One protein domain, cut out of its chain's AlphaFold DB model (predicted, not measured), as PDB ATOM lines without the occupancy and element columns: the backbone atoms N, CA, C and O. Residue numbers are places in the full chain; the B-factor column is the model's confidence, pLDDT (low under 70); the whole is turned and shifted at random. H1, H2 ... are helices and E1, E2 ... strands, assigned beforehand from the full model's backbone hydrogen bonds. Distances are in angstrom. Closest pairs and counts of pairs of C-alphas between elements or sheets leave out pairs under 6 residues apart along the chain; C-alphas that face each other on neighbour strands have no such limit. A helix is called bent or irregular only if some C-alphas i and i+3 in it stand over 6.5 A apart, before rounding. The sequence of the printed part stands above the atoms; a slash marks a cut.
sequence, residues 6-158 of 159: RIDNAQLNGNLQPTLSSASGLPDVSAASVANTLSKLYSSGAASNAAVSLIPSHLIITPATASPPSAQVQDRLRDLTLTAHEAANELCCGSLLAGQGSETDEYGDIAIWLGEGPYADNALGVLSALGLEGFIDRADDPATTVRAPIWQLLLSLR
ATOM      1  N   ARG A   6      12.102 -45.974 -11.846       81.94
ATOM      2  CA  ARG A   6      12.678 -45.196 -12.947       81.94
ATOM      3  C   ARG A   6      12.694 -43.716 -12.563       81.94
ATOM      4  O   ARG A   6      11.678 -43.206 -12.095       81.94
ATOM      5  N   ILE A   7      13.829 -43.041 -12.743       78.50
ATOM      6  CA  ILE A   7      13.911 -41.600 -12.480       78.50
ATOM      7  C   ILE A   7      13.328 -40.865 -13.688       78.50
ATOM      8  O   ILE A   7      13.815 -41.024 -14.803       78.50
ATOM      9  N   ASP A   8      12.285 -40.072 -13.453       76.62
ATOM     10  CA  ASP A   8      11.678 -39.173 -14.430       76.62
ATOM     11  C   ASP A   8      11.476 -37.771 -13.824       76.62
ATOM     12  O   ASP A   8      11.697 -37.542 -12.631       76.62
ATOM     13  N   ASN A   9      11.023 -36.818 -14.642       69.56
ATOM     14  CA  ASN A   9      10.772 -35.443 -14.197       69.56
ATOM     15  C   ASN A   9       9.750 -35.348 -13.050       69.56
ATOM     16  O   ASN A   9       9.819 -34.418 -12.250       69.56
ATOM     17  N   ALA A  10       8.796 -36.277 -12.950       69.94
ATOM     18  CA  ALA A  10       7.820 -36.278 -11.865       69.94
ATOM     19  C   ALA A  10       8.447 -36.748 -10.544       69.94
ATOM     20  O   ALA A  10       8.075 -36.253  -9.479       69.94
ATOM     21  N   GLN A  11       9.420 -37.662 -10.601       73.19
ATOM     22  CA  GLN A  11      10.216 -38.054  -9.440       73.19
ATOM     23  C   GLN A  11      11.121 -36.907  -8.969       73.19
ATOM     24  O   GLN A  11      11.111 -36.562  -7.785       73.19
ATOM     25  N   LEU A  12      11.828 -36.259  -9.901       71.88
ATOM     26  CA  LEU A  12      12.768 -35.162  -9.621       71.88
ATOM     27  C   LEU A  12      12.097 -33.914  -9.017       71.88
ATOM     28  O   LEU A  12      12.712 -33.204  -8.226       71.88
ATOM     29  N   ASN A  13      10.818 -33.675  -9.323       67.69
ATOM     30  CA  ASN A  13      10.057 -32.511  -8.848       67.69
ATOM     31  C   ASN A  13       9.401 -32.683  -7.460       67.69
ATOM     32  O   ASN A  13       8.481 -31.938  -7.129       67.69
ATOM     33  N   GLY A  14       9.858 -33.640  -6.640       68.25
ATOM     34  CA  GLY A  14       9.498 -33.699  -5.213       68.25
ATOM     35  C   GLY A  14       9.029 -35.051  -4.674       68.25
ATOM     36  O   GLY A  14       8.746 -35.150  -3.485       68.25
ATOM     37  N   ASN A  15       8.976 -36.108  -5.492       77.00
ATOM     38  CA  ASN A  15       8.561 -37.440  -5.018       77.00
ATOM     39  C   ASN A  15       9.732 -38.324  -4.547       77.00
ATOM     40  O   ASN A  15       9.509 -39.349  -3.900       77.00
ATOM     41  N   LEU A  16      10.981 -37.931  -4.827       80.56
ATOM     42  CA  LEU A  16      12.168 -38.710  -4.452       80.56
ATOM     43  C   LEU A  16      12.417 -38.746  -2.944       80.56
ATOM     44  O   LEU A  16      12.618 -39.832  -2.409       80.56
ATOM     45  N   GLN A  17      12.369 -37.606  -2.249       81.31
ATOM     46  CA  GLN A  17      12.638 -37.546  -0.807       81.31
ATOM     47  C   GLN A  17      11.729 -38.487   0.010       81.31
ATOM     48  O   GLN A  17      12.270 -39.357   0.691       81.31
ATOM     49  N   PRO A  18      10.382 -38.397  -0.051       80.62
ATOM     50  CA  PRO A  18       9.524 -39.256   0.770       80.62
ATOM     51  C   PRO A  18       9.681 -40.743   0.422       80.62
ATOM     52  O   PRO A  18       9.581 -41.604   1.299       80.62
ATOM     53  N   THR A  19       9.975 -41.051  -0.845       83.25
ATOM     54  CA  THR A  19      10.251 -42.419  -1.302       83.25
ATOM     55  C   THR A  19      11.572 -42.938  -0.738       83.25
ATOM     56  O   THR A  19      11.636 -44.079  -0.284       83.25
ATOM     57  N   LEU A  20      12.615 -42.106  -0.722       82.56
ATOM     58  CA  LEU A  20      13.923 -42.434  -0.160       82.56
ATOM     59  C   LEU A  20      13.844 -42.622   1.354       82.56
ATOM     60  O   LEU A  20      14.265 -43.679   1.818       82.56
ATOM     61  N   SER A  21      13.250 -41.688   2.108       83.12
ATOM     62  CA  SER A  21      13.062 -41.830   3.564       83.12
ATOM     63  C   SER A  21      12.343 -43.139   3.904       83.12
ATOM     64  O   SER A  21      12.811 -43.925   4.727       83.12
ATOM     65  N   SER A  22      11.239 -43.425   3.205       83.62
ATOM     66  CA  SER A  22      10.407 -44.602   3.483       83.62
ATOM     67  C   SER A  22      11.075 -45.923   3.091       83.62
ATOM     68  O   SER A  22      10.864 -46.936   3.754       83.62
ATOM     69  N   ALA A  23      11.849 -45.946   2.003       82.94
ATOM     70  CA  ALA A  23      12.412 -47.181   1.464       82.94
ATOM     71  C   ALA A  23      13.798 -47.518   2.028       82.94
ATOM     72  O   ALA A  23      14.092 -48.690   2.252       82.94
ATOM     73  N   SER A  24      14.658 -46.513   2.220       78.50
ATOM     74  CA  SER A  24      16.047 -46.705   2.664       78.50
ATOM     75  C   SER A  24      16.187 -46.788   4.185       78.50
ATOM     76  O   SER A  24      17.149 -47.386   4.678       78.50
ATOM     77  N   GLY A  25      15.223 -46.219   4.920       79.12
ATOM     78  CA  GLY A  25      15.309 -46.017   6.366       79.12
ATOM     79  C   GLY A  25      16.269 -44.893   6.771       79.12
ATOM     80  O   GLY A  25      16.636 -44.813   7.940       79.12
ATOM     81  N   LEU A  26      16.700 -44.055   5.821       76.31
ATOM     82  CA  LEU A  26      17.499 -42.864   6.096       76.31
ATOM     83  C   LEU A  26      16.703 -41.816   6.895       76.31
ATOM     84  O   LEU A  26      15.493 -41.685   6.690       76.31
ATOM     85  N   PRO A  27      17.377 -41.001   7.729       80.56
ATOM     86  CA  PRO A  27      16.806 -39.769   8.263       80.56
ATOM     87  C   PRO A  27      16.330 -38.837   7.142       80.56
ATOM     88  O   PRO A  27      16.947 -38.769   6.078       80.56
ATOM     89  N   ASP A  28      15.278 -38.056   7.400       80.62
ATOM     90  CA  ASP A  28      14.682 -37.166   6.390       80.62
ATOM     91  C   ASP A  28      15.667 -36.151   5.806       80.62
ATOM     92  O   ASP A  28      15.571 -35.809   4.628       80.62
ATOM     93  N   VAL A  29      16.626 -35.702   6.619       78.69
ATOM     94  CA  VAL A  29      17.704 -34.800   6.193       78.69
ATOM     95  C   VAL A  29      18.620 -35.476   5.170       78.69
ATOM     96  O   VAL A  29      18.840 -34.934   4.095       78.69
ATOM     97  N   SER A  30      19.047 -36.710   5.434       79.06
ATOM     98  CA  SER A  30      19.889 -37.502   4.535       79.06
ATOM     99  C   SER A  30      19.159 -37.851   3.239       79.06
ATOM    100  O   SER A  30      19.718 -37.744   2.148       79.06
ATOM    101  N   ALA A  31      17.883 -38.232   3.342       82.88
ATOM    102  CA  ALA A  31      17.040 -38.512   2.185       82.88
ATOM    103  C   ALA A  31      16.826 -37.262   1.313       82.88
ATOM    104  O   ALA A  31      16.813 -37.373   0.085       82.88
ATOM    105  N   ALA A  32      16.695 -36.078   1.924       82.38
ATOM    106  CA  ALA A  32      16.614 -34.809   1.205       82.38
ATOM    107  C   ALA A  32      17.922 -34.493   0.467       82.38
ATOM    108  O   ALA A  32      17.875 -34.163  -0.716       82.38
ATOM    109  N   SER A  33      19.078 -34.678   1.108       81.00
ATOM    110  CA  SER A  33      20.382 -34.444   0.478       81.00
ATOM    111  C   SER A  33      20.625 -35.381  -0.713       81.00
ATOM    112  O   SER A  33      21.065 -34.944  -1.776       81.00
ATOM    113  N   VAL A  34      20.259 -36.666  -0.603       81.94
ATOM    114  CA  VAL A  34      20.334 -37.616  -1.732       81.94
ATOM    115  C   VAL A  34      19.359 -37.233  -2.852       81.94
ATOM    116  O   VAL A  34      19.719 -37.277  -4.032       81.94
ATOM    117  N   ALA A  35      18.134 -36.820  -2.514       82.88
ATOM    118  CA  ALA A  35      17.163 -36.343  -3.499       82.88
ATOM    119  C   ALA A  35      17.667 -35.092  -4.237       82.88
ATOM    120  O   ALA A  35      17.538 -35.017  -5.456       82.88
ATOM    121  N   ASN A  36      18.303 -34.154  -3.534       80.44
ATOM    122  CA  ASN A  36      18.916 -32.968  -4.127       80.44
ATOM    123  C   ASN A  36      20.062 -33.328  -5.076       80.44
ATOM    124  O   ASN A  36      20.145 -32.747  -6.158       80.44
ATOM    125  N   THR A  37      20.906 -34.304  -4.721       79.94
ATOM    126  CA  THR A  37      21.946 -34.829  -5.621       79.94
ATOM    127  C   THR A  37      21.322 -35.347  -6.916       79.94
ATOM    128  O   THR A  37      21.736 -34.955  -8.009       79.94
ATOM    129  N   LEU A  38      20.280 -36.178  -6.816       79.88
ATOM    130  CA  LEU A  38      19.569 -36.718  -7.978       79.88
ATOM    131  C   LEU A  38      18.923 -35.613  -8.821       79.88
ATOM    132  O   LEU A  38      19.108 -35.577 -10.037       79.88
ATOM    133  N   SER A  39      18.233 -34.668  -8.187       78.88
ATOM    134  CA  SER A  39      17.661 -33.506  -8.867       78.88
ATOM    135  C   SER A  39      18.740 -32.670  -9.548       78.88
ATOM    136  O   SER A  39      18.571 -32.239 -10.681       78.88
ATOM    137  N   LYS A  40      19.911 -32.482  -8.942       77.12
ATOM    138  CA  LYS A  40      20.991 -31.730  -9.587       77.12
ATOM    139  C   LYS A  40      21.544 -32.443 -10.822       77.12
ATOM    140  O   LYS A  40      21.805 -31.783 -11.829       77.12
ATOM    141  N   LEU A  41      21.713 -33.762 -10.738       75.88
ATOM    142  CA  LEU A  41      22.247 -34.588 -11.819       75.88
ATOM    143  C   LEU A  41      21.288 -34.673 -13.010       75.88
ATOM    144  O   LEU A  41      21.733 -34.554 -14.150       75.88
ATOM    145  N   TYR A  42      19.987 -34.826 -12.751       76.31
ATOM    146  CA  TYR A  42      19.007 -35.150 -13.790       76.31
ATOM    147  C   TYR A  42      18.029 -34.012 -14.139       76.31
ATOM    148  O   TYR A  42      17.415 -34.068 -15.196       76.31
ATOM    149  N   SER A  43      17.906 -32.946 -13.335       69.88
ATOM    150  CA  SER A  43      17.046 -31.788 -13.671       69.88
ATOM    151  C   SER A  43      17.712 -30.789 -14.619       69.88
ATOM    152  O   SER A  43      17.036 -29.954 -15.223       69.88
ATOM    153  N   SER A  44      19.040 -30.833 -14.771       56.69
ATOM    154  CA  SER A  44      19.699 -30.117 -15.863       56.69
ATOM    155  C   SER A  44      19.443 -30.920 -17.131       56.69
ATOM    156  O   SER A  44      19.815 -32.087 -17.171       56.69
ATOM    157  N   GLY A  45      18.865 -30.320 -18.176       52.69
ATOM    158  CA  GLY A  45      18.592 -30.964 -19.477       52.69
ATOM    159  C   GLY A  45      19.809 -31.552 -20.220       52.69
ATOM    160  O   GLY A  45      19.719 -31.827 -21.410       52.69
ATOM    161  N   ALA A  46      20.940 -31.711 -19.530       51.28
ATOM    162  CA  ALA A  46      22.074 -32.554 -19.864       51.28
ATOM    163  C   ALA A  46      21.764 -34.055 -19.751       51.28
ATOM    164  O   ALA A  46      22.510 -34.835 -20.341       51.28
ATOM    165  N   ALA A  47      20.709 -34.446 -19.014       56.31
ATOM    166  CA  ALA A  47      20.356 -35.844 -18.842       56.31
ATOM    167  C   ALA A  47      19.147 -36.305 -19.658       56.31
ATOM    168  O   ALA A  47      18.074 -35.702 -19.627       56.31
ATOM    169  N   SER A  48      19.298 -37.423 -20.371       57.00
ATOM    170  CA  SER A  48      18.152 -38.118 -20.955       57.00
ATOM    171  C   SER A  48      17.334 -38.728 -19.814       57.00
ATOM    172  O   SER A  48      17.765 -39.700 -19.194       57.00
ATOM    173  N   ASN A  49      16.145 -38.168 -19.546       54.22
ATOM    174  CA  ASN A  49      15.184 -38.518 -18.474       54.22
ATOM    175  C   ASN A  49      14.708 -39.996 -18.449       54.22
ATOM    176  O   ASN A  49      13.707 -40.336 -17.827       54.22
ATOM    177  N   ALA A  50      15.362 -40.875 -19.201       57.12
ATOM    178  CA  ALA A  50      15.010 -42.260 -19.450       57.12
ATOM    179  C   ALA A  50      16.191 -43.232 -19.234       57.12
ATOM    180  O   ALA A  50      16.008 -44.440 -19.406       57.12
ATOM    181  N   ALA A  51      17.388 -42.740 -18.899       70.56
ATOM    182  CA  ALA A  51      18.602 -43.554 -18.930       70.56
ATOM    183  C   ALA A  51      18.878 -44.340 -17.641       70.56
ATOM    184  O   ALA A  51      19.634 -45.305 -17.695       70.56
ATOM    185  N   VAL A  52      18.264 -43.989 -16.505       83.06
ATOM    186  CA  VAL A  52      18.620 -44.570 -15.200       83.06
ATOM    187  C   VAL A  52      17.417 -45.000 -14.363       83.06
ATOM    188  O   VAL A  52      16.309 -44.469 -14.461       83.06
ATOM    189  N   SER A  53      17.665 -45.987 -13.512       86.56
ATOM    190  CA  SER A  53      16.746 -46.495 -12.506       86.56
ATOM    191  C   SER A  53      17.406 -46.448 -11.131       86.56
ATOM    192  O   SER A  53      18.613 -46.623 -10.996       86.56
ATOM    193  N   LEU A  54      16.601 -46.214 -10.109       86.94
ATOM    194  CA  LEU A  54      16.977 -46.127  -8.709       86.94
ATOM    195  C   LEU A  54      16.453 -47.358  -7.972       86.94
ATOM    196  O   LEU A  54      15.327 -47.789  -8.201       86.94
ATOM    197  N   ILE A  55      17.239 -47.898  -7.051       88.81
ATOM    198  CA  ILE A  55      16.803 -48.873  -6.052       88.81
ATOM    199  C   ILE A  55      16.747 -48.128  -4.713       88.81
ATOM    200  O   ILE A  55      17.780 -48.009  -4.048       88.81
ATOM    201  N   PRO A  56      15.581 -47.587  -4.308       85.38
ATOM    202  CA  PRO A  56      15.509 -46.659  -3.184       85.38
ATOM    203  C   PRO A  56      15.906 -47.295  -1.849       85.38
ATOM    204  O   PRO A  56      16.529 -46.633  -1.032       85.38
ATOM    205  N   SER A  57      15.620 -48.586  -1.639       86.19
ATOM    206  CA  SER A  57      15.972 -49.287  -0.393       86.19
ATOM    207  C   SER A  57      17.473 -49.436  -0.160       86.19
ATOM    208  O   SER A  57      17.914 -49.565   0.981       86.19
ATOM    209  N   HIS A  58      18.255 -49.408  -1.237       85.62
ATOM    210  CA  HIS A  58      19.697 -49.640  -1.207       85.62
ATOM    211  C   HIS A  58      20.510 -48.432  -1.673       85.62
ATOM    212  O   HIS A  58      21.730 -48.507  -1.657       85.62
ATOM    213  N   LEU A  59      19.849 -47.329  -2.048       85.50
ATOM    214  CA  LEU A  59      20.486 -46.100  -2.535       85.50
ATOM    215  C   LEU A  59      21.399 -46.358  -3.744       85.50
ATOM    216  O   LEU A  59      22.513 -45.849  -3.810       85.50
ATOM    217  N   ILE A  60      20.935 -47.173  -4.699       86.62
ATOM    218  CA  ILE A  60      21.715 -47.544  -5.891       86.62
ATOM    219  C   ILE A  60      21.077 -46.952  -7.141       86.62
ATOM    220  O   ILE A  60      19.912 -47.228  -7.425       86.62
ATOM    221  N   ILE A  61      21.851 -46.212  -7.928       87.38
ATOM    222  CA  ILE A  61      21.515 -45.841  -9.304       87.38
ATOM    223  C   ILE A  61      22.108 -46.881 -10.248       87.38
ATOM    224  O   ILE A  61      23.278 -47.240 -10.136       87.38
ATOM    225  N   THR A  62      21.317 -47.328 -11.212       86.25
ATOM    226  CA  THR A  62      21.749 -48.202 -12.300       86.25
ATOM    227  C   THR A  62      21.282 -47.646 -13.641       86.25
ATOM    228  O   THR A  62      20.179 -47.101 -13.714       86.25
ATOM    229  N   PRO A  63      22.054 -47.796 -14.729       84.88
ATOM    230  CA  PRO A  63      21.530 -47.619 -16.075       84.88
ATOM    231  C   PRO A  63      20.274 -48.472 -16.275       84.88
ATOM    232  O   PRO A  63      20.193 -49.600 -15.787       84.88
ATOM    233  N   ALA A  64      19.297 -47.963 -17.021       76.25
ATOM    234  CA  ALA A  64      18.061 -48.675 -17.344       76.25
ATOM    235  C   ALA A  64      18.306 -49.948 -18.174       76.25
ATOM    236  O   ALA A  64      17.442 -50.818 -18.243       76.25
ATOM    237  N   THR A  65      19.470 -50.048 -18.816       77.62
ATOM    238  CA  THR A  65      19.922 -51.209 -19.590       77.62
ATOM    239  C   THR A  65      20.711 -52.220 -18.760       77.62
ATOM    240  O   THR A  65      20.906 -53.348 -19.210       77.62
ATOM    241  N   ALA A  66      21.168 -51.845 -17.563       80.06
ATOM    242  CA  ALA A  66      21.970 -52.704 -16.708       80.06
ATOM    243  C   ALA A  66      21.080 -53.545 -15.787       80.06
ATOM    244  O   ALA A  66      20.052 -53.097 -15.276       80.06
ATOM    245  N   SER A  67      21.498 -54.791 -15.564       81.69
ATOM    246  CA  SER A  67      20.839 -55.656 -14.588       81.69
ATOM    247  C   SER A  67      21.192 -55.209 -13.166       81.69
ATOM    248  O   SER A  67      22.356 -54.873 -12.912       81.69
ATOM    249  N   PRO A  68      20.228 -55.232 -12.226       80.94
ATOM    250  CA  PRO A  68      20.511 -54.907 -10.837       80.94
ATOM    251  C   PRO A  68      21.576 -55.855 -10.260       80.94
ATOM    252  O   PRO A  68      21.616 -57.031 -10.637       80.94
ATOM    253  N   PRO A  69      22.410 -55.378  -9.319       85.06
ATOM    254  CA  PRO A  69      23.384 -56.232  -8.653       85.06
ATOM    255  C   PRO A  69      22.687 -57.329  -7.839       85.06
ATOM    256  O   PRO A  69      21.511 -57.213  -7.488       85.06
ATOM    257  N   SER A  70      23.410 -58.397  -7.496       87.44
ATOM    258  CA  SER A  70      22.888 -59.432  -6.596       87.44
ATOM    259  C   SER A  70      22.529 -58.842  -5.225       87.44
ATOM    260  O   SER A  70      23.098 -57.833  -4.811       87.44
ATOM    261  N   ALA A  71      21.605 -59.474  -4.493       86.12
ATOM    262  CA  ALA A  71      21.148 -58.969  -3.190       86.12
ATOM    263  C   ALA A  71      22.310 -58.722  -2.207       86.12
ATOM    264  O   ALA A  71      22.364 -57.681  -1.569       86.12
ATOM    265  N   GLN A  72      23.300 -59.621  -2.181       86.62
ATOM    266  CA  GLN A  72      24.487 -59.468  -1.338       86.62
ATOM    267  C   GLN A  72      25.319 -58.224  -1.694       86.62
ATOM    268  O   GLN A  72      25.863 -57.565  -0.811       86.62
ATOM    269  N   VAL A  73      25.436 -57.898  -2.985       86.50
ATOM    270  CA  VAL A  73      26.135 -56.688  -3.440       86.50
ATOM    271  C   VAL A  73      25.303 -55.447  -3.130       86.50
ATOM    272  O   VAL A  73      25.868 -54.444  -2.711       86.50
ATOM    273  N   GLN A  74      23.975 -55.518  -3.275       86.19
ATOM    274  CA  GLN A  74      23.081 -54.422  -2.894       86.19
ATOM    275  C   GLN A  74      23.228 -54.069  -1.411       86.19
ATOM    276  O   GLN A  74      23.407 -52.899  -1.088       86.19
ATOM    277  N   ASP A  75      23.207 -55.068  -0.525       85.62
ATOM    278  CA  ASP A  75      23.357 -54.861   0.919       85.62
ATOM    279  C   ASP A  75      24.722 -54.250   1.253       85.62
ATOM    280  O   ASP A  75      24.808 -53.278   1.998       85.62
ATOM    281  N   ARG A  76      25.793 -54.734   0.614       84.31
ATOM    282  CA  ARG A  76      27.139 -54.194   0.832       84.31
ATOM    283  C   ARG A  76      27.303 -52.760   0.329       84.31
ATOM    284  O   ARG A  76      27.992 -51.972   0.968       84.31
ATOM    285  N   LEU A  77      26.703 -52.424  -0.815       83.88
ATOM    286  CA  LEU A  77      26.702 -51.056  -1.338       83.88
ATOM    287  C   LEU A  77      25.898 -50.126  -0.433       83.88
ATOM    288  O   LEU A  77      26.350 -49.021  -0.158       83.88
ATOM    289  N   ARG A  78      24.757 -50.595   0.077       84.31
ATOM    290  CA  ARG A  78      23.954 -49.856   1.048       84.31
ATOM    291  C   ARG A  78      24.757 -49.555   2.309       84.31
ATOM    292  O   ARG A  78      24.832 -48.394   2.691       84.31
ATOM    293  N   ASP A  79      25.379 -50.565   2.913       85.50
ATOM    294  CA  ASP A  79      26.197 -50.384   4.117       85.50
ATOM    295  C   ASP A  79      27.333 -49.387   3.860       85.50
ATOM    296  O   ASP A  79      27.536 -48.466   4.646       85.50
ATOM    297  N   LEU A  80      28.011 -49.498   2.712       83.75
ATOM    298  CA  LEU A  80      29.067 -48.565   2.320       83.75
ATOM    299  C   LEU A  80      28.553 -47.124   2.185       83.75
ATOM    300  O   LEU A  80      29.190 -46.206   2.695       83.75
ATOM    301  N   THR A  81      27.416 -46.915   1.517       82.94
ATOM    302  CA  THR A  81      26.811 -45.584   1.357       82.94
ATOM    303  C   THR A  81      26.373 -45.002   2.699       82.94
ATOM    304  O   THR A  81      26.598 -43.819   2.941       82.94
ATOM    305  N   LEU A  82      25.804 -45.815   3.593       82.50
ATOM    306  CA  LEU A  82      25.414 -45.375   4.934       82.50
ATOM    307  C   LEU A  82      26.631 -44.983   5.774       82.50
ATOM    308  O   LEU A  82      26.648 -43.895   6.341       82.50
ATOM    309  N   THR A  83      27.676 -45.814   5.795       82.44
ATOM    310  CA  THR A  83      28.918 -45.499   6.513       82.44
ATOM    311  C   THR A  83      29.602 -44.254   5.944       82.44
ATOM    312  O   THR A  83      30.103 -43.432   6.706       82.44
ATOM    313  N   ALA A  84      29.604 -44.075   4.618       77.56
ATOM    314  CA  ALA A  84      30.132 -42.864   3.991       77.56
ATOM    315  C   ALA A  84      29.348 -41.617   4.419       77.56
ATOM    316  O   ALA A  84      29.958 -40.601   4.742       77.56
ATOM    317  N   HIS A  85      28.018 -41.714   4.490       75.00
ATOM    318  CA  HIS A  85      27.158 -40.618   4.923       75.00
ATOM    319  C   HIS A  85      27.361 -40.261   6.404       75.00
ATOM    320  O   HIS A  85      27.483 -39.084   6.740       75.00
ATOM    321  N   GLU A  86      27.447 -41.260   7.286       77.19
ATOM    322  CA  GLU A  86      27.741 -41.054   8.710       77.19
ATOM    323  C   GLU A  86      29.099 -40.374   8.903       77.19
ATOM    324  O   GLU A  86      29.195 -39.363   9.596       77.19
ATOM    325  N   ALA A  87      30.132 -40.867   8.222       76.50
ATOM    326  CA  ALA A  87      31.470 -40.304   8.316       76.50
ATOM    327  C   ALA A  87      31.574 -38.903   7.676       76.50
ATOM    328  O   ALA A  87      32.317 -38.055   8.169       76.50
ATOM    329  N   ALA A  88      30.815 -38.617   6.613       70.44
ATOM    330  CA  ALA A  88      30.706 -37.269   6.049       70.44
ATOM    331  C   ALA A  88      30.094 -36.295   7.071       70.44
ATOM    332  O   ALA A  88      30.647 -35.220   7.314       70.44
ATOM    333  N   ASN A  89      29.017 -36.719   7.739       71.62
ATOM    334  CA  ASN A  89      28.349 -35.949   8.785       71.62
ATOM    335  C   ASN A  89      29.261 -35.706  10.005       71.62
ATOM    336  O   ASN A  89      29.301 -34.593  10.525       71.62
ATOM    337  N   GLU A  90      30.052 -36.700  10.426       74.31
ATOM    338  CA  GLU A  90      31.054 -36.539  11.495       74.31
ATOM    339  C   GLU A  90      32.152 -35.525  11.143       74.31
ATOM    340  O   GLU A  90      32.652 -34.815  12.016       74.31
ATOM    341  N   LEU A  91      32.521 -35.439   9.863       69.19
ATOM    342  CA  LEU A  91      33.545 -34.522   9.361       69.19
ATOM    343  C   LEU A  91      32.984 -33.162   8.920       69.19
ATOM    344  O   LEU A  91      33.740 -32.354   8.374       69.19
ATOM    345  N   CYS A  92      31.687 -32.899   9.131       65.75
ATOM    346  CA  CYS A  92      30.983 -31.715   8.621       65.75
ATOM    347  C   CYS A  92      31.218 -31.481   7.115       65.75
ATOM    348  O   CYS A  92      31.350 -30.345   6.662       65.75
ATOM    349  N   CYS A  93      31.316 -32.564   6.346       61.00
ATOM    350  CA  CYS A  93      31.466 -32.547   4.895       61.00
ATOM    351  C   CYS A  93      30.160 -33.048   4.266       61.00
ATOM    352  O   CYS A  93      29.570 -34.003   4.762       61.00
ATOM    353  N   GLY A  94      29.714 -32.457   3.155       54.88
ATOM    354  CA  GLY A  94      28.498 -32.916   2.459       54.88
ATOM    355  C   GLY A  94      28.622 -34.323   1.862       54.88
ATOM    356  O   GLY A  94      27.645 -35.048   1.719       54.88
ATOM    357  N   SER A  95      29.843 -34.740   1.535       54.00
ATOM    358  CA  SER A  95      30.141 -36.071   1.010       54.00
ATOM    359  C   SER A  95      31.587 -36.425   1.324       54.00
ATOM    360  O   SER A  95      32.503 -35.635   1.074       54.00
ATOM    361  N   LEU A  96      31.810 -37.631   1.850       56.56
ATOM    362  CA  LEU A  96      33.164 -38.121   2.117       56.56
ATOM    363  C   LEU A  96      33.878 -38.497   0.810       56.56
ATOM    364  O   LEU A  96      35.094 -38.350   0.695       56.56
ATOM    365  N   LEU A  97      33.112 -38.914  -0.204       56.16
ATOM    366  CA  LEU A  97      33.620 -39.279  -1.526       56.16
ATOM    367  C   LEU A  97      33.968 -38.058  -2.387       56.16
ATOM    368  O   LEU A  97      34.895 -38.139  -3.191       56.16
ATOM    369  N   ALA A  98      33.285 -36.924  -2.203       51.00
ATOM    370  CA  ALA A  98      33.589 -35.664  -2.887       51.00
ATOM    371  C   ALA A  98      34.767 -34.885  -2.259       51.00
ATOM    372  O   ALA A  98      35.278 -33.942  -2.869       51.00
ATOM    373  N   GLY A  99      35.207 -35.277  -1.057       49.38
ATOM    374  CA  GLY A  99      36.299 -34.643  -0.316       49.38
ATOM    375  C   GLY A  99      35.910 -33.330   0.380       49.38
ATOM    376  O   GLY A  99      34.794 -32.830   0.252       49.38
ATOM    377  N   GLN A 100      36.868 -32.732   1.105       42.66
ATOM    378  CA  GLN A 100      36.661 -31.539   1.955       42.66
ATOM    379  C   GLN A 100      36.159 -30.274   1.228       42.66
ATOM    380  O   GLN A 100      35.826 -29.296   1.885       42.66
ATOM    381  N   GLY A 101      36.106 -30.266  -0.107       44.72
ATOM    382  CA  GLY A 101      35.532 -29.161  -0.884       44.72
ATOM    383  C   GLY A 101      34.005 -29.210  -1.023       44.72
ATOM    384  O   GLY A 101      33.424 -28.276  -1.573       44.72
ATOM    385  N   SER A 102      33.352 -30.284  -0.563       50.56
ATOM    386  CA  SER A 102      31.891 -30.395  -0.515       50.56
ATOM    387  C   SER A 102      31.363 -29.679   0.729       50.56
ATOM    388  O   SER A 102      31.011 -30.308   1.723       50.56
ATOM    389  N   GLU A 103      31.372 -28.349   0.690       50.56
ATOM    390  CA  GLU A 103      31.064 -27.480   1.840       50.56
ATOM    391  C   GLU A 103      29.563 -27.364   2.163       50.56
ATOM    392  O   GLU A 103      29.189 -26.621   3.067       50.56
ATOM    393  N   THR A 104      28.694 -28.070   1.438       55.66
ATOM    394  CA  THR A 104      27.243 -27.997   1.626       55.66
ATOM    395  C   THR A 104      26.668 -29.359   2.011       55.66
ATOM    396  O   THR A 104      26.858 -30.352   1.314       55.66
ATOM    397  N   ASP A 105      25.935 -29.392   3.125       61.34
ATOM    398  CA  ASP A 105      25.099 -30.512   3.598       61.34
ATOM    399  C   ASP A 105      23.894 -30.787   2.674       61.34
ATOM    400  O   ASP A 105      23.125 -31.732   2.864       61.34
ATOM    401  N   GLU A 106      23.737 -29.959   1.642       67.00
ATOM    402  CA  GLU A 106      22.633 -29.986   0.695       67.00
ATOM    403  C   GLU A 106      22.663 -31.197  -0.252       67.00
ATOM    404  O   GLU A 106      21.624 -31.518  -0.830       67.00
ATOM    405  N   TYR A 107      23.813 -31.867  -0.412       74.25
ATOM    406  CA  TYR A 107      23.999 -33.029  -1.289       74.25
ATOM    407  C   TYR A 107      24.429 -34.257  -0.492       74.25
ATOM    408  O   TYR A 107      25.172 -34.145   0.473       74.25
ATOM    409  N   GLY A 108      23.943 -35.432  -0.893       74.81
ATOM    410  CA  GLY A 108      24.253 -36.712  -0.254       74.81
ATOM    411  C   GLY A 108      24.893 -37.724  -1.203       74.81
ATOM    412  O   GLY A 108      24.766 -37.616  -2.428       74.81
ATOM    413  N   ASP A 109      25.546 -38.725  -0.613       81.12
ATOM    414  CA  ASP A 109      26.176 -39.844  -1.313       81.12
ATOM    415  C   ASP A 109      25.149 -40.866  -1.820       81.12
ATOM    416  O   ASP A 109      24.159 -41.179  -1.155       81.12
ATOM    417  N   ILE A 110      25.406 -41.423  -3.005       83.25
ATOM    418  CA  ILE A 110      24.584 -42.471  -3.611       83.25
ATOM    419  C   ILE A 110      25.470 -43.477  -4.350       83.25
ATOM    420  O   ILE A 110      26.439 -43.099  -5.008       83.25
ATOM    421  N   ALA A 111      25.157 -44.768  -4.240       86.06
ATOM    422  CA  ALA A 111      25.897 -45.811  -4.936       86.06
ATOM    423  C   ALA A 111      25.519 -45.850  -6.422       86.06
ATOM    424  O   ALA A 111      24.356 -45.687  -6.793       86.06
ATOM    425  N   ILE A 112      26.500 -46.121  -7.283       86.31
ATOM    426  CA  ILE A 112      26.294 -46.281  -8.724       86.31
ATOM    427  C   ILE A 112      26.718 -47.691  -9.126       86.31
ATOM    428  O   ILE A 112      27.837 -48.121  -8.850       86.31
ATOM    429  N   TRP A 113      25.824 -48.404  -9.805       87.06
ATOM    430  CA  TRP A 113      26.071 -49.723 -10.369       87.06
ATOM    431  C   TRP A 113      25.917 -49.677 -11.887       87.06
ATOM    432  O   TRP A 113      24.822 -49.471 -12.394       87.06
ATOM    433  N   LEU A 114      27.008 -49.889 -12.622       83.31
ATOM    434  CA  LEU A 114      27.004 -49.847 -14.092       83.31
ATOM    435  C   LEU A 114      26.842 -51.232 -14.738       83.31
ATOM    436  O   LEU A 114      26.638 -51.328 -15.945       83.31
ATOM    437  N   GLY A 115      26.912 -52.301 -13.941       81.81
ATOM    438  CA  GLY A 115      26.981 -53.673 -14.438       81.81
ATOM    439  C   GLY A 115      28.357 -54.035 -15.002       81.81
ATOM    440  O   GLY A 115      29.355 -53.353 -14.767       81.81
ATOM    441  N   GLU A 116      28.410 -55.147 -15.732       76.25
ATOM    442  CA  GLU A 116      29.626 -55.576 -16.420       76.25
ATOM    443  C   GLU A 116      29.861 -54.722 -17.671       76.25
ATOM    444  O   GLU A 116      28.970 -54.550 -18.501       76.25
ATOM    445  N   GLY A 117      31.074 -54.196 -17.824       71.44
ATOM    446  CA  GLY A 117      31.452 -53.420 -19.001       71.44
ATOM    447  C   GLY A 117      32.822 -52.757 -18.860       71.44
ATOM    448  O   GLY A 117      33.415 -52.773 -17.777       71.44
ATOM    449  N   PRO A 118      33.350 -52.159 -19.944       75.31
ATOM    450  CA  PRO A 118      34.667 -51.528 -19.965       75.31
ATOM    451  C   PRO A 118      34.636 -50.137 -19.307       75.31
ATOM    452  O   PRO A 118      35.052 -49.154 -19.908       75.31
ATOM    453  N   TYR A 119      34.104 -50.038 -18.089       76.62
ATOM    454  CA  TYR A 119      33.916 -48.772 -17.373       76.62
ATOM    455  C   TYR A 119      35.152 -48.334 -16.574       76.62
ATOM    456  O   TYR A 119      35.290 -47.151 -16.275       76.62
ATOM    457  N   ALA A 120      36.069 -49.258 -16.265       70.25
ATOM    458  CA  ALA A 120      37.221 -49.017 -15.386       70.25
ATOM    459  C   ALA A 120      38.142 -47.868 -15.855       70.25
ATOM    460  O   ALA A 120      38.622 -47.071 -15.044       70.25
ATOM    461  N   ASP A 121      38.329 -47.746 -17.171       72.19
ATOM    462  CA  ASP A 121      39.158 -46.708 -17.800       72.19
ATOM    463  C   ASP A 121      38.370 -45.841 -18.792       72.19
ATOM    464  O   ASP A 121      38.950 -45.141 -19.618       72.19
ATOM    465  N   ASN A 122      37.035 -45.865 -18.714       77.31
ATOM    466  CA  ASN A 122      36.167 -45.169 -19.660       77.31
ATOM    467  C   ASN A 122      35.182 -44.238 -18.949       77.31
ATOM    468  O   ASN A 122      33.978 -44.490 -18.923       77.31
ATOM    469  N   ALA A 123      35.692 -43.136 -18.397       73.88
ATOM    470  CA  ALA A 123      34.871 -42.118 -17.737       73.88
ATOM    471  C   ALA A 123      33.748 -41.575 -18.643       73.88
ATOM    472  O   ALA A 123      32.631 -41.368 -18.177       73.88
ATOM    473  N   LEU A 124      34.004 -41.415 -19.946       74.56
ATOM    474  CA  LEU A 124      32.975 -41.005 -20.909       74.56
ATOM    475  C   LEU A 124      31.886 -42.073 -21.059       74.56
ATOM    476  O   LEU A 124      30.705 -41.747 -21.092       74.56
ATOM    477  N   GLY A 125      32.269 -43.351 -21.085       75.56
ATOM    478  CA  GLY A 125      31.337 -44.477 -21.083       75.56
ATOM    479  C   GLY A 125      30.511 -44.571 -19.800       75.56
ATOM    480  O   GLY A 125      29.345 -44.948 -19.868       75.56
ATOM    481  N   VAL A 126      31.073 -44.184 -18.649       80.38
ATOM    482  CA  VAL A 126      30.331 -44.068 -17.382       80.38
ATOM    483  C   VAL A 126      29.288 -42.957 -17.471       80.38
ATOM    484  O   VAL A 126      28.118 -43.194 -17.185       80.38
ATOM    485  N   LEU A 127      29.695 -41.759 -17.902       78.25
ATOM    486  CA  LEU A 127      28.781 -40.628 -18.052       78.25
ATOM    487  C   LEU A 127      27.680 -40.947 -19.061       78.25
ATOM    488  O   LEU A 127      26.516 -40.697 -18.774       78.25
ATOM    489  N   SER A 128      28.019 -41.579 -20.185       79.88
ATOM    490  CA  SER A 128      27.029 -41.975 -21.185       79.88
ATOM    491  C   SER A 128      26.075 -43.062 -20.692       79.88
ATOM    492  O   SER A 128      24.867 -42.969 -20.892       79.88
ATOM    493  N   ALA A 129      26.565 -44.050 -19.941       79.00
ATOM    494  CA  ALA A 129      25.697 -45.058 -19.331       79.00
ATOM    495  C   ALA A 129      24.704 -44.456 -18.321       79.00
ATOM    496  O   ALA A 129      23.596 -44.966 -18.164       79.00
ATOM    497  N   LEU A 130      25.085 -43.364 -17.656       79.88
ATOM    498  CA  LEU A 130      24.218 -42.611 -16.748       79.88
ATOM    499  C   LEU A 130      23.360 -41.565 -17.470       79.88
ATOM    500  O   LEU A 130      22.568 -40.879 -16.828       79.88
ATOM    501  N   GLY A 131      23.498 -41.441 -18.790       77.06
ATOM    502  CA  GLY A 131      22.834 -40.414 -19.578       77.06
ATOM    503  C   GLY A 131      23.262 -39.005 -19.183       77.06
ATOM    504  O   GLY A 131      22.444 -38.109 -19.269       77.06
ATOM    505  N   LEU A 132      24.479 -38.813 -18.672       74.50
ATOM    506  CA  LEU A 132      25.050 -37.535 -18.235       74.50
ATOM    507  C   LEU A 132      25.980 -36.937 -19.305       74.50
ATOM    508  O   LEU A 132      26.888 -36.172 -18.976       74.50
ATOM    509  N   GLU A 133      25.796 -37.269 -20.586       72.06
ATOM    510  CA  GLU A 133      26.686 -36.810 -21.659       72.06
ATOM    511  C   GLU A 133      26.726 -35.286 -21.786       72.06
ATOM    512  O   GLU A 133      27.767 -34.731 -22.123       72.06
ATOM    513  N   GLY A 134      25.648 -34.576 -21.436       64.06
ATOM    514  CA  GLY A 134      25.637 -33.110 -21.450       64.06
ATOM    515  C   GLY A 134      26.564 -32.452 -20.414       64.06
ATOM    516  O   GLY A 134      26.737 -31.233 -20.431       64.06
ATOM    517  N   PHE A 135      27.170 -33.227 -19.507       66.19
ATOM    518  CA  PHE A 135      28.260 -32.758 -18.644       66.19
ATOM    519  C   PHE A 135      29.637 -32.833 -19.322       66.19
ATOM    520  O   PHE A 135      30.564 -32.181 -18.847       66.19
ATOM    521  N   ILE A 136      29.772 -33.578 -20.424       63.12
ATOM    522  CA  ILE A 136      31.016 -33.700 -21.197       63.12
ATOM    523  C   ILE A 136      31.296 -32.381 -21.931       63.12
ATOM    524  O   ILE A 136      32.380 -31.826 -21.786       63.12
ATOM    525  N   ASP A 137      30.291 -31.812 -22.607       52.38
ATOM    526  CA  ASP A 137      30.426 -30.556 -23.369       52.38
ATOM    527  C   ASP A 137      30.653 -29.315 -22.485       52.38
ATOM    528  O   ASP A 137      31.126 -28.282 -22.955       52.38
ATOM    529  N   ARG A 138      30.345 -29.396 -21.184       50.09
ATOM    530  CA  ARG A 138      30.593 -28.313 -20.213       50.09
ATOM    531  C   ARG A 138      32.008 -28.316 -19.635       50.09
ATOM    532  O   ARG A 138      32.355 -27.389 -18.913       50.09
ATOM    533  N   ALA A 139      32.816 -29.338 -19.917       47.16
ATOM    534  CA  ALA A 139      34.186 -29.418 -19.414       47.16
ATOM    535  C   ALA A 139      35.176 -28.526 -20.196       47.16
ATOM    536  O   ALA A 139      36.251 -28.237 -19.675       47.16
ATOM    537  N   ASP A 140      34.812 -28.074 -21.403       42.25
ATOM    538  CA  ASP A 140      35.668 -27.268 -22.293       42.25
ATOM    539  C   ASP A 140      35.435 -25.744 -22.198       42.25
ATOM    540  O   ASP A 140      36.128 -24.962 -22.851       42.25
ATOM    541  N   ASP A 141      34.484 -25.282 -21.378       43.03
ATOM    542  CA  ASP A 141      34.244 -23.851 -21.171       43.03
ATOM    543  C   ASP A 141      34.969 -23.351 -19.900       43.03
ATOM    544  O   ASP A 141      34.576 -23.690 -18.778       43.03
ATOM    545  N   PRO A 142      36.012 -22.503 -20.030       44.91
ATOM    546  CA  PRO A 142      36.763 -21.985 -18.887       44.91
ATOM    547  C   PRO A 142      35.915 -21.091 -17.964       44.91
ATOM    548  O   PRO A 142      36.296 -20.871 -16.812       44.91
ATOM    549  N   ALA A 143      34.767 -20.581 -18.434       42.84
ATOM    550  CA  ALA A 143      33.851 -19.755 -17.649       42.84
ATOM    551  C   ALA A 143      32.800 -20.580 -16.887       42.84
ATOM    552  O   ALA A 143      32.340 -20.147 -15.828       42.84
ATOM    553  N   THR A 144      32.470 -21.793 -17.344       43.44
ATOM    554  CA  THR A 144      31.669 -22.763 -16.582       43.44
ATOM    555  C   THR A 144      32.559 -23.773 -15.877       43.44
ATOM    556  O   THR A 144      32.380 -24.986 -15.941       43.44
ATOM    557  N   THR A 145      33.444 -23.228 -15.038       39.34
ATOM    558  CA  THR A 145      33.924 -23.919 -13.841       39.34
ATOM    559  C   THR A 145      32.719 -24.196 -12.926       39.34
ATOM    560  O   THR A 145      32.542 -23.586 -11.871       39.34
ATOM    561  N   VAL A 146      31.852 -25.135 -13.311       41.62
ATOM    562  CA  VAL A 146      31.055 -25.908 -12.365       41.62
ATOM    563  C   VAL A 146      32.087 -26.758 -11.634       41.62
ATOM    564  O   VAL A 146      32.456 -27.848 -12.059       41.62
ATOM    565  N   ARG A 147      32.661 -26.120 -10.608       39.44
ATOM    566  CA  ARG A 147      33.804 -26.507  -9.780       39.44
ATOM    567  C   ARG A 147      33.773 -27.972  -9.372       39.44
ATOM    568  O   ARG A 147      33.363 -28.271  -8.266       39.44
ATOM    569  N   ALA A 148      34.283 -28.864 -10.213       39.16
ATOM    570  CA  ALA A 148      34.982 -30.066  -9.784       39.16
ATOM    571  C   ALA A 148      34.287 -31.118  -8.870       39.16
ATOM    572  O   ALA A 148      35.022 -32.022  -8.469       39.16
ATOM    573  N   PRO A 149      32.967 -31.164  -8.547       45.56
ATOM    574  CA  PRO A 149      32.528 -32.088  -7.498       45.56
ATOM    575  C   PRO A 149      32.347 -33.502  -8.071       45.56
ATOM    576  O   PRO A 149      32.744 -34.487  -7.462       45.56
ATOM    577  N   ILE A 150      31.824 -33.607  -9.300       42.53
ATOM    578  CA  ILE A 150      31.547 -34.875  -9.993       42.53
ATOM    579  C   ILE A 150      32.831 -35.592 -10.418       42.53
ATOM    580  O   ILE A 150      32.925 -36.812 -10.297       42.53
ATOM    581  N   TRP A 151      33.842 -34.848 -10.878       36.72
ATOM    582  CA  TRP A 151      35.134 -35.431 -11.245       36.72
ATOM    583  C   TRP A 151      35.897 -35.951 -10.018       36.72
ATOM    584  O   TRP A 151      36.522 -37.005 -10.107       36.72
ATOM    585  N   GLN A 152      35.793 -35.278  -8.862       37.59
ATOM    586  CA  GLN A 152      36.300 -35.795  -7.582       37.59
ATOM    587  C   GLN A 152      35.548 -37.063  -7.140       37.59
ATOM    588  O   GLN A 152      36.193 -38.029  -6.738       37.59
ATOM    589  N   LEU A 153      34.219 -37.111  -7.311       43.12
ATOM    590  CA  LEU A 153      33.389 -38.275  -6.967       43.12
ATOM    591  C   LEU A 153      33.797 -39.547  -7.741       43.12
ATOM    592  O   LEU A 153      33.896 -40.628  -7.164       43.12
ATOM    593  N   LEU A 154      34.085 -39.418  -9.044       38.00
ATOM    594  CA  LEU A 154      34.526 -40.531  -9.899       38.00
ATOM    595  C   LEU A 154      35.994 -40.934  -9.662       38.00
ATOM    596  O   LEU A 154      36.338 -42.104  -9.824       38.00
ATOM    597  N   LEU A 155      36.862 -39.996  -9.267       32.62
ATOM    598  CA  LEU A 155      38.273 -40.269  -8.952       32.62
ATOM    599  C   LEU A 155      38.477 -40.874  -7.549       32.62
ATOM    600  O   LEU A 155      39.440 -41.613  -7.351       32.62
ATOM    601  N   SER A 156      37.586 -40.605  -6.589       33.25
ATOM    602  CA  SER A 156      37.649 -41.140  -5.215       33.25
ATOM    603  C   SER A 156      37.313 -42.638  -5.127       33.25
ATOM    604  O   SER A 156      37.873 -43.358  -4.307       33.25
ATOM    605  N   LEU A 157      36.513 -43.156  -6.067       32.38
ATOM    606  CA  LEU A 157      36.240 -44.594  -6.238       32.38
ATOM    607  C   LEU A 157      37.442 -45.401  -6.782       32.38
ATOM    608  O   LEU A 157      37.319 -46.594  -7.052       32.38
ATOM    609  N   ARG A 158      38.602 -44.756  -6.977       32.66
ATOM    610  CA  ARG A 158      39.803 -45.306  -7.625       32.66
ATOM    611  C   ARG A 158      40.929 -45.689  -6.647       32.66
ATOM    612  O   ARG A 158      42.087 -45.726  -7.067       32.66
TER     613      ARG A 158
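This is residues 6 to 158 of the 159 residues of an uncharacterized protein of Heliocybe sulcata (UniProt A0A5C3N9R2). A small two-stranded hairpin, E1 and E2, and a long unnamed stretch running beside E2 make a thin middle, with helices set round it. The helical hairpin H1-H2 lies on one side, opposite the short helices H4 and H6; long H3 lies along another side, and residues 140 to 145, of which 140 belongs to H5, stick out. The 153 printed residues hold six named helices and two named strands, in the order H1 H2 E1 E2 H3 H4 H5 H6; the strands are antiparallel and the class is mostly helix. The whole is compact, with a radius of gyration of the C-alphas of 14.7 A and spans of 39 by 34 by 32 A.

H1, residues 9 to 24, begins at C-alpha 9 (10.772, -35.443, -14.197); it is irregular, with C-alphas 13 and 16 7.9 A apart, and has a kink of 75 degrees near residue 16. H2 is residues 28 to 42, 20.7 A long, E1 52 to 55 and E2 60 to 63. H3, residues 71 to 90, is 28.6 A long. H4 is residues 123 to 129, H5 137 to 140, and H6 149 to 156, ending at C-alpha 156 (37.649, -41.140, -5.215).

H1 and H2 touch, closest at the C-alphas of Leu 12 and Ser 39, 5.2 A. E1 and E2 form a hairpin, with N 53 and O 62 2.8 A apart, within hydrogen-bond range. Residues 60 to 61 of E2 pair parallel with residues 111 to 112. H2 and H3 are close but not clearly touching, 7.9 A between C-alphas 30 and 85, their closest. H4 and H6 are near each other; H5 is apart from both. Every O i to N i+4 pair is within hydrogen-bond range in H2, H3, H4 and H6, and 7 of 12 in H1; H5 is too short for one.

The C-alphas farthest apart, of Gln 72 and Ala 143, are 43.9 A apart. The printed part has no cut, and the link from H3 to H4 is long. The mean pLDDT of the printed part is 70.2; residues 91 to 106 and 134 to 158 are among those under 70.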